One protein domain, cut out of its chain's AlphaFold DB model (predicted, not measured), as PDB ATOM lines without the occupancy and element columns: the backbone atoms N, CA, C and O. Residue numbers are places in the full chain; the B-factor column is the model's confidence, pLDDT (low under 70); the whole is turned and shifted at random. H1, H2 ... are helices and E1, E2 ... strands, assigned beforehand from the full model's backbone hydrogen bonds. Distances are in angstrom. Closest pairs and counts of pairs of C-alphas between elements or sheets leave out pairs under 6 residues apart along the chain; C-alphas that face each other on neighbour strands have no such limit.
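This is residues 6 to 110 of the 119 residues of an uncharacterized protein of Spirosoma linguale (strain ATCC 33905 / DSM 74 / LMG 10896) (UniProt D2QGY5). One strongly twisted antiparallel sheet makes the core, with a meander of four strands, E1 to E4, in its middle, short E5 at one edge and the hairpin E6 and E7 at the other. Small helices H1 and H2 sit together and only graze this sheet, H3 is near its E5 end, and the long link of residues 81 to 94 leads from E5 to E6. The printed part has 105 residues, with named elements in the order E1 E2 E3 E4 H1 H2 H3 E5 E6 E7; the class is mixed, helices and strands. Across the sheet the order is E5 E4 E3 E2 E1 E6 E7. The whole is compact and rounded, with a radius of gyration of the C-alphas of 12.9 A and spans of 34 by 28 by 28 A.

Start at E1, residues 6 to 13, which bends by 59 degrees at residue 9. It forms a hairpin with E2, residues 16 to 23; look for N 9 and O 18, 2.8 A apart. E2 forms the next hairpin with E3, residues 26 to 32, where N 21 and O 28 are 2.8 A apart. E3 and E4, residues 37 to 41, are a hairpin too, with N 39 and O 31 at 2.8 A. These four form a meander, each strand the antiparallel neighbour of the one before. H1, residues 43 to 48, touches H2, residues 53 to 56; their closest C-alphas, Pro 43 and Ala 56, are 5.0 A apart. H1 grazes the sheet with residues 43 to 46, H2 with 55 to 56, only just, over 5 pairs of C-alphas within 10 A. H3, residues 65 to 71, is on the sheet at a height of 7.4 A, and its closest C-alpha pair with E2 is Ile 67 and Ala 23, 6.2 A. H1 and H3 are apart. Edge strand E5, residues 78 to 80, pairs antiparallel with E4 through N 79 and O 38, 2.9 A. E6, residues 95 to 101, is staggered: residues 95 to 96 pair with E1, N 95 and O 11 being 3.0 A apart, and residues 96 to 101 with edge strand E7, residues 105 to 109, where N 98 and O 107 are 2.8 A apart. In H1 and H3 every O i to N i+4 pair is within hydrogen-bond range; H2 is too short for one.

Find C-alpha 6 at (105.003, 114.619, 174.839), where E1 begins its 19.1 A. E2 is 22.2 A long, E3 20.0 A, E6 16.7 A and H3 10.4 A. E7 ends at C-alpha 109, (92.267, 105.457, 163.610).

The C-alphas farthest apart, Ala 75 and Ile 103, are 39.4 A apart. The printed part has no cut, and E5 to E6 is the long link, with 14 residues. Watch residues 90 to 110, where the model's pLDDT is under 70.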
ATOM      1  N   ILE A   6     106.220 115.325 174.438       90.56
ATOM      2  CA  ILE A   6     105.003 114.619 174.839       90.56
ATOM      3  C   ILE A   6     103.881 115.039 173.893       90.56
ATOM      4  O   ILE A   6     103.615 116.230 173.741       90.56
ATOM      5  N   ALA A   7     103.224 114.069 173.266       88.25
ATOM      6  CA  ALA A   7     102.084 114.304 172.389       88.25
ATOM      7  C   ALA A   7     100.958 113.331 172.730       88.25
ATOM      8  O   ALA A   7     101.196 112.134 172.885       88.25
ATOM      9  N   GLN A   8      99.728 113.830 172.846       88.12
ATOM     10  CA  GLN A   8      98.571 112.950 172.958       88.12
ATOM     11  C   GLN A   8      98.372 112.226 171.624       88.12
ATOM     12  O   GLN A   8      98.316 112.859 170.576       88.12
ATOM     13  N   ILE A   9      98.263 110.903 171.671       86.75
ATOM     14  CA  ILE A   9      98.069 110.036 170.499       86.75
ATOM     15  C   ILE A   9      96.744 109.274 170.559       86.75
ATOM     16  O   ILE A   9      96.455 108.437 169.708       86.75
ATOM     17  N   GLY A  10      95.931 109.526 171.580       84.94
ATOM     18  CA  GLY A  10      94.607 108.943 171.681       84.94
ATOM     19  C   GLY A  10      94.008 109.064 173.068       84.94
ATOM     20  O   GLY A  10      94.477 109.828 173.914       84.94
ATOM     21  N   GLN A  11      92.959 108.287 173.290       86.19
ATOM     22  CA  GLN A  11      92.338 108.060 174.587       86.19
ATOM     23  C   GLN A  11      91.621 106.709 174.572       86.19
ATOM     24  O   GLN A  11      91.124 106.274 173.529       86.19
ATOM     25  N   VAL A  12      91.562 106.057 175.729       82.62
ATOM     26  CA  VAL A  12      90.857 104.772 175.896       82.62
ATOM     27  C   VAL A  12      89.469 104.957 176.513       82.62
ATOM     28  O   VAL A  12      88.558 104.178 176.257       82.62
ATOM     29  N   ALA A  13      89.293 106.027 177.285       79.00
ATOM     30  CA  ALA A  13      88.039 106.445 177.894       79.00
ATOM     31  C   ALA A  13      88.081 107.955 178.179       79.00
ATOM     32  O   ALA A  13      89.117 108.608 178.008       79.00
ATOM     33  N   VAL A  14      86.962 108.508 178.652       75.25
ATOM     34  CA  VAL A  14      86.905 109.890 179.154       75.25
ATOM     35  C   VAL A  14      87.963 110.081 180.242       75.25
ATOM     36  O   VAL A  14      88.048 109.278 181.168       75.25
ATOM     37  N   ASN A  15      88.763 111.145 180.130       81.44
ATOM     38  CA  ASN A  15      89.858 111.468 181.052       81.44
ATOM     39  C   ASN A  15      90.958 110.392 181.159       81.44
ATOM     40  O   ASN A  15      91.755 110.429 182.093       81.44
ATOM     41  N   GLN A  16      91.042 109.466 180.196       88.06
ATOM     42  CA  GLN A  16      92.136 108.494 180.090       88.06
ATOM     43  C   GLN A  16      92.884 108.663 178.759       88.06
ATOM     44  O   GLN A  16      92.832 107.784 177.886       88.06
ATOM     45  N   PRO A  17      93.534 109.826 178.551       90.00
ATOM     46  CA  PRO A  17      94.350 110.074 177.374       90.00
ATOM     47  C   PRO A  17      95.584 109.166 177.336       90.00
ATOM     48  O   PRO A  17      96.137 108.757 178.360       90.00
ATOM     49  N   MET A  18      96.023 108.886 176.114       91.69
ATOM     50  CA  MET A  18      97.235 108.143 175.803       91.69
ATOM     51  C   MET A  18      98.247 109.068 175.130       91.69
ATOM     52  O   MET A  18      97.882 109.892 174.289       91.69
ATOM     53  N   TYR A  19      99.518 108.898 175.468       92.44
ATOM     54  CA  TYR A  19     100.616 109.768 175.078       92.44
ATOM     55  C   TYR A  19     101.742 108.994 174.409       92.44
ATOM     56  O   TYR A  19     102.117 107.920 174.869       92.44
ATOM     57  N   GLU A  20     102.318 109.585 173.368       92.75
ATOM     58  CA  GLU A  20     103.668 109.281 172.912       92.75
ATOM     59  C   GLU A  20     104.632 110.232 173.614       92.75
ATOM     60  O   GLU A  20     104.401 111.443 173.680       92.75
ATOM     61  N   VAL A  21     105.730 109.679 174.117       91.94
ATOM     62  CA  VAL A  21     106.851 110.445 174.640       91.94
ATOM     63  C   VAL A  21     108.108 110.079 173.878       91.94
ATOM     64  O   VAL A  21     108.513 108.919 173.859       91.94
ATOM     65  N   VAL A  22     108.727 111.073 173.251       91.19
ATOM     66  CA  VAL A  22     109.952 110.902 172.470       91.19
ATOM     67  C   VAL A  22     111.120 111.528 173.216       91.19
ATOM     68  O   VAL A  22     111.104 112.732 173.473       91.19
ATOM     69  N   ALA A  23     112.133 110.728 173.536       89.06
ATOM     70  CA  ALA A  23     113.377 111.170 174.165       89.06
ATOM     71  C   ALA A  23     114.559 110.438 173.517       89.06
ATOM     72  O   ALA A  23     114.495 109.224 173.334       89.06
ATOM     73  N   GLU A  24     115.606 111.175 173.133       86.00
ATOM     74  CA  GLU A  24     116.818 110.620 172.496       86.00
ATOM     75  C   GLU A  24     116.521 109.692 171.296       86.00
ATOM     76  O   GLU A  24     117.131 108.644 171.106       86.00
ATOM     77  N   GLY A  25     115.511 110.048 170.491       84.88
ATOM     78  CA  GLY A  25     115.083 109.270 169.321       84.88
ATOM     79  C   GLY A  25     114.261 108.011 169.630       84.88
ATOM     80  O   GLY A  25     113.688 107.433 168.706       84.88
ATOM     81  N   LYS A  26     114.133 107.624 170.903       90.88
ATOM     82  CA  LYS A  26     113.294 106.508 171.359       90.88
ATOM     83  C   LYS A  26     111.880 106.980 171.674       90.88
ATOM     84  O   LYS A  26     111.681 108.119 172.102       90.88
ATOM     85  N   ARG A  27     110.896 106.101 171.473       93.31
ATOM     86  CA  ARG A  27     109.469 106.390 171.688       93.31
ATOM     87  C   ARG A  27     108.925 105.529 172.815       93.31
ATOM     88  O   ARG A  27     109.114 104.319 172.825       93.31
ATOM     89  N   TYR A  28     108.190 106.145 173.724       94.81
ATOM     90  CA  TYR A  28     107.535 105.491 174.853       94.81
ATOM     91  C   TYR A  28     106.052 105.826 174.827       94.81
ATOM     92  O   TYR A  28     105.670 106.915 174.400       94.81
ATOM     93  N   ALA A  29     105.215 104.895 175.267       94.31
ATOM     94  CA  ALA A  29     103.785 105.125 175.372       94.31
ATOM     95  C   ALA A  29     103.392 105.250 176.843       94.31
ATOM     96  O   ALA A  29     103.814 104.439 177.669       94.31
ATOM     97  N   LEU A  30     102.589 106.260 177.170       94.94
ATOM     98  CA  LEU A  30     101.981 106.416 178.488       94.94
ATOM     99  C   LEU A  30     100.461 106.437 178.367       94.94
ATOM    100  O   LEU A  30      99.916 106.972 177.408       94.94
ATOM    101  N   LEU A  31      99.777 105.892 179.365       93.25
ATOM    102  CA  LEU A  31      98.326 105.938 179.493       93.25
ATOM    103  C   LEU A  31      97.958 106.527 180.850       93.25
ATOM    104  O   LEU A  31      98.515 106.121 181.872       93.25
ATOM    105  N   VAL A  32      97.019 107.470 180.871       93.31
ATOM    106  CA  VAL A  32      96.482 107.990 182.129       93.31
ATOM    107  C   VAL A  32      95.465 107.006 182.692       93.31
ATOM    108  O   VAL A  32      94.480 106.669 182.040       93.31
ATOM    109  N   ASN A  33      95.729 106.524 183.902       91.44
ATOM    110  CA  ASN A  33      94.855 105.595 184.610       91.44
ATOM    111  C   ASN A  33      93.717 106.338 185.356       91.44
ATOM    112  O   ASN A  33      93.751 107.567 185.462       91.44
ATOM    113  N   PRO A  34      92.725 105.624 185.929       86.56
ATOM    114  CA  PRO A  34      91.629 106.246 186.684       86.56
ATOM    115  C   PRO A  34      92.075 107.107 187.877       86.56
ATOM    116  O   PRO A  34      91.347 107.998 188.296       86.56
ATOM    117  N   ASN A  35      93.279 106.865 188.402       89.81
ATOM    118  CA  ASN A  35      93.853 107.612 189.521       89.81
ATOM    119  C   ASN A  35      94.540 108.917 189.077       89.81
ATOM    120  O   ASN A  35      95.223 109.547 189.882       89.81
ATOM    121  N   GLY A  36      94.429 109.301 187.800       89.25
ATOM    122  CA  GLY A  36      95.065 110.507 187.270       89.25
ATOM    123  C   GLY A  36      96.591 110.407 187.215       89.25
ATOM    124  O   GLY A  36      97.287 111.413 187.337       89.25
ATOM    125  N   ARG A  37      97.143 109.197 187.064       94.81
ATOM    126  CA  ARG A  37      98.585 108.994 186.869       94.81
ATOM    127  C   ARG A  37      98.863 108.555 185.446       94.81
ATOM    128  O   ARG A  37      98.205 107.646 184.948       94.81
ATOM    129  N   ALA A  38      99.872 109.154 184.824       94.62
ATOM    130  CA  ALA A  38     100.386 108.703 183.541       94.62
ATOM    131  C   ALA A  38     101.330 107.516 183.781       94.62
ATOM    132  O   ALA A  38     102.349 107.654 184.459       94.62
ATOM    133  N   VAL A  39     100.977 106.346 183.257       95.31
ATOM    134  CA  VAL A  39     101.702 105.085 183.456       95.31
ATOM    135  C   VAL A  39     102.295 104.631 182.134       95.31
ATOM    136  O   VAL A  39     101.595 104.614 181.124       95.31
ATOM    137  N   MET A  40     103.569 104.244 182.129       95.19
ATOM    138  CA  MET A  40     104.195 103.688 180.934       95.19
ATOM    139  C   MET A  40     103.568 102.338 180.571       95.19
ATOM    140  O   MET A  40     103.481 101.436 181.405       95.19
ATOM    141  N   ILE A  41     103.168 102.189 179.313       94.19
ATOM    142  CA  ILE A  41     102.592 100.958 178.771       94.19
ATOM    143  C   ILE A  41     103.535 100.324 177.753       94.19
ATOM    144  O   ILE A  41     104.389 100.983 177.164       94.19
ATOM    145  N   THR A  42     103.385  99.017 177.556       94.31
ATOM    146  CA  THR A  42     104.246  98.254 176.644       94.31
ATOM    147  C   THR A  42     103.672  98.219 175.225       94.31
ATOM    148  O   THR A  42     102.456  98.363 175.050       94.31
ATOM    149  N   PRO A  43     104.493  97.908 174.205       92.75
ATOM    150  CA  PRO A  43     104.008  97.599 172.860       92.75
ATOM    151  C   PRO A  43     102.916  96.527 172.845       92.75
ATOM    152  O   PRO A  43     101.958  96.622 172.084       92.75
ATOM    153  N   ARG A  44     103.010  95.529 173.735       90.38
ATOM    154  CA  ARG A  44     101.986  94.490 173.862       90.38
ATOM    155  C   ARG A  44     100.644  95.066 174.310       90.38
ATOM    156  O   ARG A  44      99.623  94.730 173.727       90.38
ATOM    157  N   THR A  45     100.662  95.974 175.283       88.12
ATOM    158  CA  THR A  45      99.462  96.685 175.734       88.12
ATOM    159  C   THR A  45      98.838  97.494 174.595       88.12
ATOM    160  O   THR A  45      97.627  97.450 174.422       88.12
ATOM    161  N   LEU A  46      99.647  98.176 173.775       85.06
ATOM    162  CA  LEU A  46      99.158  98.901 172.593       85.06
ATOM    163  C   LEU A  46      98.473  97.965 171.583       85.06
ATOM    164  O   LEU A  46      97.393  98.281 171.088       85.06
ATOM    165  N   LEU A  47      99.066  96.799 171.311       83.88
ATOM    166  CA  LEU A  47      98.461  95.775 170.450       83.88
ATOM    167  C   LEU A  47      97.129  95.267 171.018       83.88
ATOM    168  O   LEU A  47      96.155  95.141 170.277       83.88
ATOM    169  N   ASP A  48      97.069  95.010 172.327       80.62
ATOM    170  CA  ASP A  48      95.851  94.544 173.003       80.62
ATOM    171  C   ASP A  48      94.740  95.615 173.007       80.62
ATOM    172  O   ASP A  48      93.555  95.282 173.060       80.62
ATOM    173  N   LEU A  49      95.120  96.894 172.909       76.12
ATOM    174  CA  LEU A  49      94.229  98.043 172.731       76.12
ATOM    175  C   LEU A  49      93.800  98.258 171.263       76.12
ATOM    176  O   LEU A  49      93.003  99.151 170.984       76.12
ATOM    177  N   GLY A  50      94.304  97.451 170.323       74.81
ATOM    178  CA  GLY A  50      93.950  97.518 168.903       74.81
ATOM    179  C   GLY A  50      94.820  98.458 168.062       74.81
ATOM    180  O   GLY A  50      94.478  98.729 166.910       74.81
ATOM    181  N   VAL A  51      95.947  98.944 168.593       78.50
ATOM    182  CA  VAL A  51      96.921  99.719 167.811       78.50
ATOM    183  C   VAL A  51      97.611  98.800 166.803       78.50
ATOM    184  O   VAL A  51      98.030  97.691 167.131       78.50
ATOM    185  N   ASN A  52      97.749  99.266 165.560       84.69
ATOM    186  CA  ASN A  52      98.408  98.509 164.499       84.69
ATOM    187  C   ASN A  52      99.851  98.129 164.887       84.69
ATOM    188  O   ASN A  52     100.586  98.943 165.448       84.69
ATOM    189  N   SER A  53     100.284  96.919 164.528       82.06
ATOM    190  CA  SER A  53     101.614  96.403 164.871       82.06
ATOM    191  C   SER A  53     102.771  97.234 164.320       82.06
ATOM    192  O   SER A  53     103.776  97.390 165.009       82.06
ATOM    193  N   LEU A  54     102.625  97.851 163.142       84.56
ATOM    194  CA  LEU A  54     103.633  98.754 162.571       84.56
ATOM    195  C   LEU A  54     103.836 100.025 163.405       84.56
ATOM    196  O   LEU A  54     104.892 100.648 163.311       84.56
ATOM    197  N   VAL A  55     102.826 100.420 164.185       85.12
ATOM    198  CA  VAL A  55     102.882 101.567 165.098       85.12
ATOM    199  C   VAL A  55     103.337 101.105 166.479       85.12
ATOM    200  O   VAL A  55     104.298 101.654 167.008       85.12
ATOM    201  N   ALA A  56     102.713 100.063 167.034       86.75
ATOM    202  CA  ALA A  56     103.028  99.543 168.364       86.75
ATOM    203  C   ALA A  56     104.500  99.109 168.498       86.75
ATOM    204  O   ALA A  56     105.134  99.402 169.507       86.75
ATOM    205  N   ASN A  57     105.075  98.497 167.457       90.69
ATOM    206  CA  ASN A  57     106.468  98.039 167.460       90.69
ATOM    207  C   ASN A  57     107.503  99.176 167.387       90.69
ATOM    208  O   ASN A  57     108.698  98.906 167.453       90.69
ATOM    209  N   ARG A  58     107.078 100.439 167.230       92.50
ATOM    210  CA  ARG A  58     107.977 101.605 167.288       92.50
ATOM    211  C   ARG A  58     108.244 102.075 168.716       92.50
ATOM    212  O   ARG A  58     109.074 102.960 168.894       92.50
ATOM    213  N   PHE A  59     107.509 101.545 169.693       94.50
ATOM    214  CA  PHE A  59     107.630 101.913 171.095       94.50
ATOM    215  C   PHE A  59     108.552 100.959 171.848       94.50
ATOM    216  O   PHE A  59     108.584  99.757 171.589       94.50
ATOM    217  N   GLU A  60     109.256 101.499 172.831       95.75
ATOM    218  CA  GLU A  60     110.103 100.737 173.737       95.75
ATOM    219  C   GLU A  60     109.269 100.021 174.809       95.75
ATOM    220  O   GLU A  60     108.265 100.535 175.309       95.75
ATOM    221  N   SER A  61     109.698  98.821 175.207       93.25
ATOM    222  CA  SER A  61     109.000  98.011 176.219       93.25
ATOM    223  C   SER A  61     109.359  98.359 177.665       93.25
ATOM    224  O   SER A  61     108.636  97.980 178.590       93.25
ATOM    225  N   ALA A  62     110.488  99.029 177.882       91.94
ATOM    226  CA  ALA A  62     111.025  99.353 179.198       91.94
ATOM    227  C   ALA A  62     111.550 100.794 179.209       91.94
ATOM    228  O   ALA A  62     112.089 101.228 178.194       91.94
ATOM    229  N   PRO A  63     111.419 101.529 180.327       88.88
ATOM    230  CA  PRO A  63     111.910 102.893 180.394       88.88
ATOM    231  C   PRO A  63     113.436 102.894 180.503       88.88
ATOM    232  O   PRO A  63     114.004 102.201 181.347       88.88
ATOM    233  N   ASP A  64     114.085 103.698 179.669       89.56
ATOM    234  CA  ASP A  64     115.508 104.012 179.783       89.56
ATOM    235  C   ASP A  64     115.758 105.109 180.835       89.56
ATOM    236  O   ASP A  64     114.852 105.858 181.222       89.56
ATOM    237  N   TYR A  65     116.999 105.245 181.293       87.31
ATOM    238  CA  TYR A  65     117.383 106.256 182.279       87.31
ATOM    239  C   TYR A  65     117.007 107.678 181.832       87.31
ATOM    240  O   TYR A  65     116.534 108.489 182.636       87.31
ATOM    241  N   ASP A  66     117.131 107.958 180.536       84.50
ATOM    242  CA  ASP A  66     116.820 109.268 179.972       84.50
ATOM    243  C   ASP A  66     115.336 109.615 180.075       84.50
ATOM    244  O   ASP A  66     115.006 110.739 180.456       84.50
ATOM    245  N   ILE A  67     114.429 108.661 179.819       88.12
ATOM    246  CA  ILE A  67     112.990 108.914 179.956       88.12
ATOM    247  C   ILE A  67     112.590 109.023 181.428       88.12
ATOM    248  O   ILE A  67     111.825 109.919 181.785       88.12
ATOM    249  N   ILE A  68     113.167 108.193 182.302       91.38
ATOM    250  CA  ILE A  68     112.933 108.280 183.751       91.38
ATOM    251  C   ILE A  68     113.279 109.683 184.244       91.38
ATOM    252  O   ILE A  68     112.484 110.302 184.952       91.38
ATOM    253  N   LYS A  69     114.427 110.216 183.817       88.81
ATOM    254  CA  LYS A  69     114.872 111.557 184.190       88.81
ATOM    255  C   LYS A  69     114.048 112.661 183.525       88.81
ATOM    256  O   LYS A  69     113.727 113.641 184.191       88.81
ATOM    257  N   ALA A  70     113.708 112.519 182.243       87.00
ATOM    258  CA  ALA A  70     113.039 113.566 181.471       87.00
ATOM    259  C   ALA A  70     111.601 113.837 181.937       87.00
ATOM    260  O   ALA A  70     111.185 114.992 181.985       87.00
ATOM    261  N   ILE A  71     110.850 112.791 182.296       89.75
ATOM    262  CA  ILE A  71     109.453 112.929 182.747       89.75
ATOM    263  C   ILE A  71     109.246 112.551 184.218       89.75
ATOM    264  O   ILE A  71     108.111 112.545 184.691       89.75
ATOM    265  N   SER A  72     110.329 112.311 184.961       91.44
ATOM    266  CA  SER A  72     110.301 112.006 186.397       91.44
ATOM    267  C   SER A  72     109.401 110.804 186.710       91.44
ATOM    268  O   SER A  72     108.428 110.923 187.459       91.44
ATOM    269  N   LEU A  73     109.695 109.661 186.080       92.94
ATOM    270  CA  LEU A  73     109.018 108.401 186.396       92.94
ATOM    271  C   LEU A  73     109.439 107.909 187.783       92.94
ATOM    272  O   LEU A  73     110.618 107.948 188.136       92.94
ATOM    273  N   ASP A  74     108.477 107.402 188.542       93.44
ATOM    274  CA  ASP A  74     108.724 106.707 189.799       93.44
ATOM    275  C   ASP A  74     109.066 105.220 189.591       93.44
ATOM    276  O   ASP A  74     109.108 104.708 188.469       93.44
ATOM    277  N   ALA A  75     109.294 104.501 190.694       89.94
ATOM    278  CA  ALA A  75     109.600 103.069 190.675       89.94
ATOM    279  C   ALA A  75     108.498 102.216 190.013       89.94
ATOM    280  O   ALA A  75     108.784 101.147 189.475       89.94
ATOM    281  N   ASN A  76     107.258 102.715 189.987       90.69
ATOM    282  CA  ASN A  76     106.120 102.069 189.333       90.69
ATOM    283  C   ASN A  76     106.005 102.446 187.848       90.69
ATOM    284  O   ASN A  76     104.995 102.142 187.214       90.69
ATOM    285  N   ARG A  77     107.027 103.105 187.279       93.06
ATOM    286  CA  ARG A  77     107.053 103.583 185.888       93.06
ATOM    287  C   ARG A  77     105.883 104.519 185.587       93.06
ATOM    288  O   ARG A  77     105.296 104.478 184.503       93.06
ATOM    289  N   SER A  78     105.540 105.356 186.560       95.12
ATOM    290  CA  SER A  78     104.437 106.303 186.464       95.12
ATOM    291  C   SER A  78     104.849 107.703 186.904       95.12
ATOM    292  O   SER A  78     105.832 107.882 187.619       95.12
ATOM    293  N   THR A  79     104.083 108.709 186.506       95.38
ATOM    294  CA  THR A  79     104.253 110.088 186.973       95.38
ATOM    295  C   THR A  79     102.892 110.758 187.149       95.38
ATOM    296  O   THR A  79     101.858 110.217 186.732       95.38
ATOM    297  N   ALA A  80     102.873 111.910 187.813       93.75
ATOM    298  CA  ALA A  80     101.660 112.702 187.960       93.75
ATOM    299  C   ALA A  80     101.187 113.206 186.588       93.75
ATOM    300  O   ALA A  80     101.998 113.643 185.770       93.75
ATOM    301  N   PHE A  81      99.879 113.150 186.342       91.38
ATOM    302  CA  PHE A  81      99.281 113.829 185.200       91.38
ATOM    303  C   PHE A  81      99.168 115.324 185.520       91.38
ATOM    304  O   PHE A  81      98.383 115.728 186.377       91.38
ATOM    305  N   ASP A  82     100.004 116.133 184.876       89.44
ATOM    306  CA  ASP A  82     100.142 117.569 185.124       89.44
ATOM    307  C   ASP A  82     100.244 118.366 183.811       89.44
ATOM    308  O   ASP A  82     100.001 117.845 182.722       89.44
ATOM    309  N   SER A  83     100.618 119.645 183.900       86.06
ATOM    310  CA  SER A  83     100.694 120.571 182.763       86.06
ATOM    311  C   SER A  83     101.676 120.171 181.655       86.06
ATOM    312  O   SER A  83     101.621 120.752 180.571       86.06
ATOM    313  N   ARG A  84     102.557 119.184 181.876       88.12
ATOM    314  CA  ARG A  84     103.443 118.639 180.832       88.12
ATOM    315  C   ARG A  84     102.685 117.793 179.810       88.12
ATOM    316  O   ARG A  84     103.175 117.599 178.699       88.12
ATOM    317  N   PHE A  85     101.513 117.281 180.181       88.38
ATOM    318  CA  PHE A  85     100.702 116.410 179.345       88.38
ATOM    319  C   PHE A  85      99.557 117.213 178.714       88.38
ATOM    320  O   PHE A  85      98.568 117.505 179.389       88.38
ATOM    321  N   PRO A  86      99.651 117.584 177.424       83.50
ATOM    322  CA  PRO A  86      98.573 118.310 176.765       83.50
ATOM    323  C   PRO A  86      97.304 117.452 176.744       83.50
ATOM    324  O   PRO A  86      97.364 116.262 176.439       83.50
ATOM    325  N   TYR A  87      96.153 118.037 177.061       80.75
ATOM    326  CA  TYR A  87      94.886 117.310 177.085       80.75
ATOM    327  C   TYR A  87      93.902 117.878 176.071       80.75
ATOM    328  O   TYR A  87      93.505 119.040 176.145       80.75
ATOM    329  N   VAL A  88      93.493 117.021 175.143       76.56
ATOM    330  CA  VAL A  88      92.406 117.250 174.200       76.56
ATOM    331  C   VAL A  88      91.419 116.103 174.368       76.56
ATOM    332  O   VAL A  88      91.757 114.933 174.190       76.56
ATOM    333  N   GLN A  89      90.180 116.433 174.717       73.88
ATOM    334  CA  GLN A  89      89.119 115.439 174.807       73.88
ATOM    335  C   GLN A  89      88.682 115.038 173.392       73.88
ATOM    336  O   GLN A  89      88.136 115.855 172.654       73.88
ATOM    337  N   LEU A  90      88.909 113.776 173.013       68.69
ATOM    338  CA  LEU A  90      88.585 113.251 171.675       68.69
ATOM    339  C   LEU A  90      87.191 112.594 171.612       68.69
ATOM    340  O   LEU A  90      86.859 111.927 170.637       68.69
ATOM    341  N   GLY A  91      86.369 112.772 172.652       67.69
ATOM    342  CA  GLY A  91      85.024 112.201 172.776       67.69
ATOM    343  C   GLY A  91      84.863 111.318 174.015       67.69
ATOM    344  O   GLY A  91      85.634 111.428 174.969       67.69
ATOM    345  N   THR A  92      83.854 110.445 174.013       59.59
ATOM    346  CA  THR A  92      83.534 109.542 175.138       59.59
ATOM    347  C   THR A  92      84.096 108.126 175.000       59.59
ATOM    348  O   THR A  92      84.004 107.348 175.946       59.59
ATOM    349  N   GLY A  93      84.680 107.783 173.848       56.47
ATOM    350  CA  GLY A  93      85.138 106.429 173.530       56.47
ATOM    351  C   GLY A  93      86.617 106.328 173.159       56.47
ATOM    352  O   GLY A  93      87.352 107.319 173.170       56.47
ATOM    353  N   TYR A  94      87.014 105.104 172.807       55.25
ATOM    354  CA  TYR A  94      88.316 104.757 172.251       55.25
ATOM    355  C   TYR A  94      88.572 105.516 170.943       55.25
ATOM    356  O   TYR A  94      87.927 105.257 169.926       55.25
ATOM    357  N   ALA A  95      89.537 106.429 170.963       58.38
ATOM    358  CA  ALA A  95      89.963 107.181 169.792       58.38
ATOM    359  C   ALA A  95      91.487 107.114 169.711       58.38
ATOM    360  O   ALA A  95      92.174 107.614 170.601       58.38
ATOM    361  N   PHE A  96      92.022 106.480 168.668       54.97
ATOM    362  CA  PHE A  96      93.459 106.466 168.400       54.97
ATOM    363  C   PHE A  96      93.780 107.494 167.329       54.97
ATOM    364  O   PHE A  96      93.002 107.707 166.406       54.97
ATOM    365  N   VAL A  97      94.947 108.110 167.413       53.62
ATOM    366  CA  VAL A  97      95.500 108.964 166.369       53.62
ATOM    367  C   VAL A  97      96.595 108.159 165.672       53.62
ATOM    368  O   VAL A  97      97.604 107.829 166.285       53.62
ATOM    369  N   SER A  98      96.401 107.831 164.391       49.44
ATOM    370  CA  SER A  98      97.458 107.214 163.558       49.44
ATOM    371  C   SER A  98      98.636 108.136 163.343       49.44
ATOM    372  O   SER A  98      99.767 107.669 163.229       49.44
ATOM    373  N   ASP A  99      98.335 109.415 163.149       42.28
ATOM    374  CA  ASP A  99      99.270 110.381 162.613       42.28
ATOM    375  C   ASP A  99      98.790 111.802 162.923       42.28
ATOM    376  O   ASP A  99      97.581 112.066 162.977       42.28
ATOM    377  N   TYR A 100      99.742 112.712 163.100       40.50
ATOM    378  CA  TYR A 100      99.490 114.144 163.220       40.50
ATOM    379  C   TYR A 100     100.252 114.868 162.112       40.50
ATOM    380  O   TYR A 100     101.480 114.830 162.049       40.50
ATOM    381  N   SER A 101      99.511 115.559 161.249       38.16
ATOM    382  CA  SER A 101     100.064 116.394 160.185       38.16
ATOM    383  C   SER A 101      99.736 117.864 160.455       38.16
ATOM    384  O   SER A 101      98.574 118.175 160.719       38.16
ATOM    385  N   PRO A 102     100.689 118.800 160.280       32.75
ATOM    386  CA  PRO A 102     100.407 120.236 160.356       32.75
ATOM    387  C   PRO A 102      99.361 120.716 159.338       32.75
ATOM    388  O   PRO A 102      98.748 121.756 159.542       32.75
ATOM    389  N   ILE A 103      99.174 119.977 158.238       40.09
ATOM    390  CA  ILE A 103      98.275 120.340 157.131       40.09
ATOM    391  C   ILE A 103      96.914 119.657 157.276       40.09
ATOM    392  O   ILE A 103      95.885 120.265 157.007       40.09
ATOM    393  N   SER A 104      96.899 118.383 157.675       39.97
ATOM    394  CA  SER A 104      95.675 117.562 157.704       39.97
ATOM    395  C   SER A 104      95.118 117.316 159.108       39.97
ATOM    396  O   SER A 104      94.075 116.681 159.249       39.97
ATOM    397  N   GLY A 105      95.764 117.859 160.141       38.06
ATOM    398  CA  GLY A 105      95.341 117.702 161.524       38.06
ATOM    399  C   GLY A 105      95.472 116.261 162.013       38.06
ATOM    400  O   GLY A 105      96.337 115.499 161.574       38.06
ATOM    401  N   TRP A 106      94.623 115.900 162.969       44.56
ATOM    402  CA  TRP A 106      94.602 114.580 163.586       44.56
ATOM    403  C   TRP A 106      93.985 113.551 162.641       44.56
ATOM    404  O   TRP A 106      92.807 113.651 162.292       44.56
ATOM    405  N   LYS A 107      94.745 112.517 162.269       43.28
ATOM    406  CA  LYS A 107      94.187 111.381 161.533       43.28
ATOM    407  C   LYS A 107      93.776 110.299 162.525       43.28
ATOM    408  O   LYS A 107      94.618 109.546 163.023       43.28
ATOM    409  N   ALA A 108      92.484 110.248 162.841       46.16
ATOM    410  CA  ALA A 108      91.931 109.254 163.751       46.16
ATOM    411  C   ALA A 108      91.970 107.849 163.119       46.16
ATOM    412  O   ALA A 108      91.480 107.645 162.009       46.16
ATOM    413  N   ILE A 109      92.539 106.877 163.829       50.47
ATOM    414  CA  ILE A 109      92.267 105.457 163.610       50.47
ATOM    415  C   ILE A 109      91.043 105.138 164.463       50.47
ATOM    416  O   ILE A 109      91.087 105.265 165.687       50.47
ATOM    417  N   ALA A 110      89.962 104.696 163.827       47.06
ATOM    418  CA  ALA A 110      88.892 104.016 164.536       47.06
ATOM    419  C   ALA A 110      89.403 102.613 164.920       47.06
ATOM    420  O   ALA A 110      89.704 101.820 164.023       47.06
TER     421      ALA A 110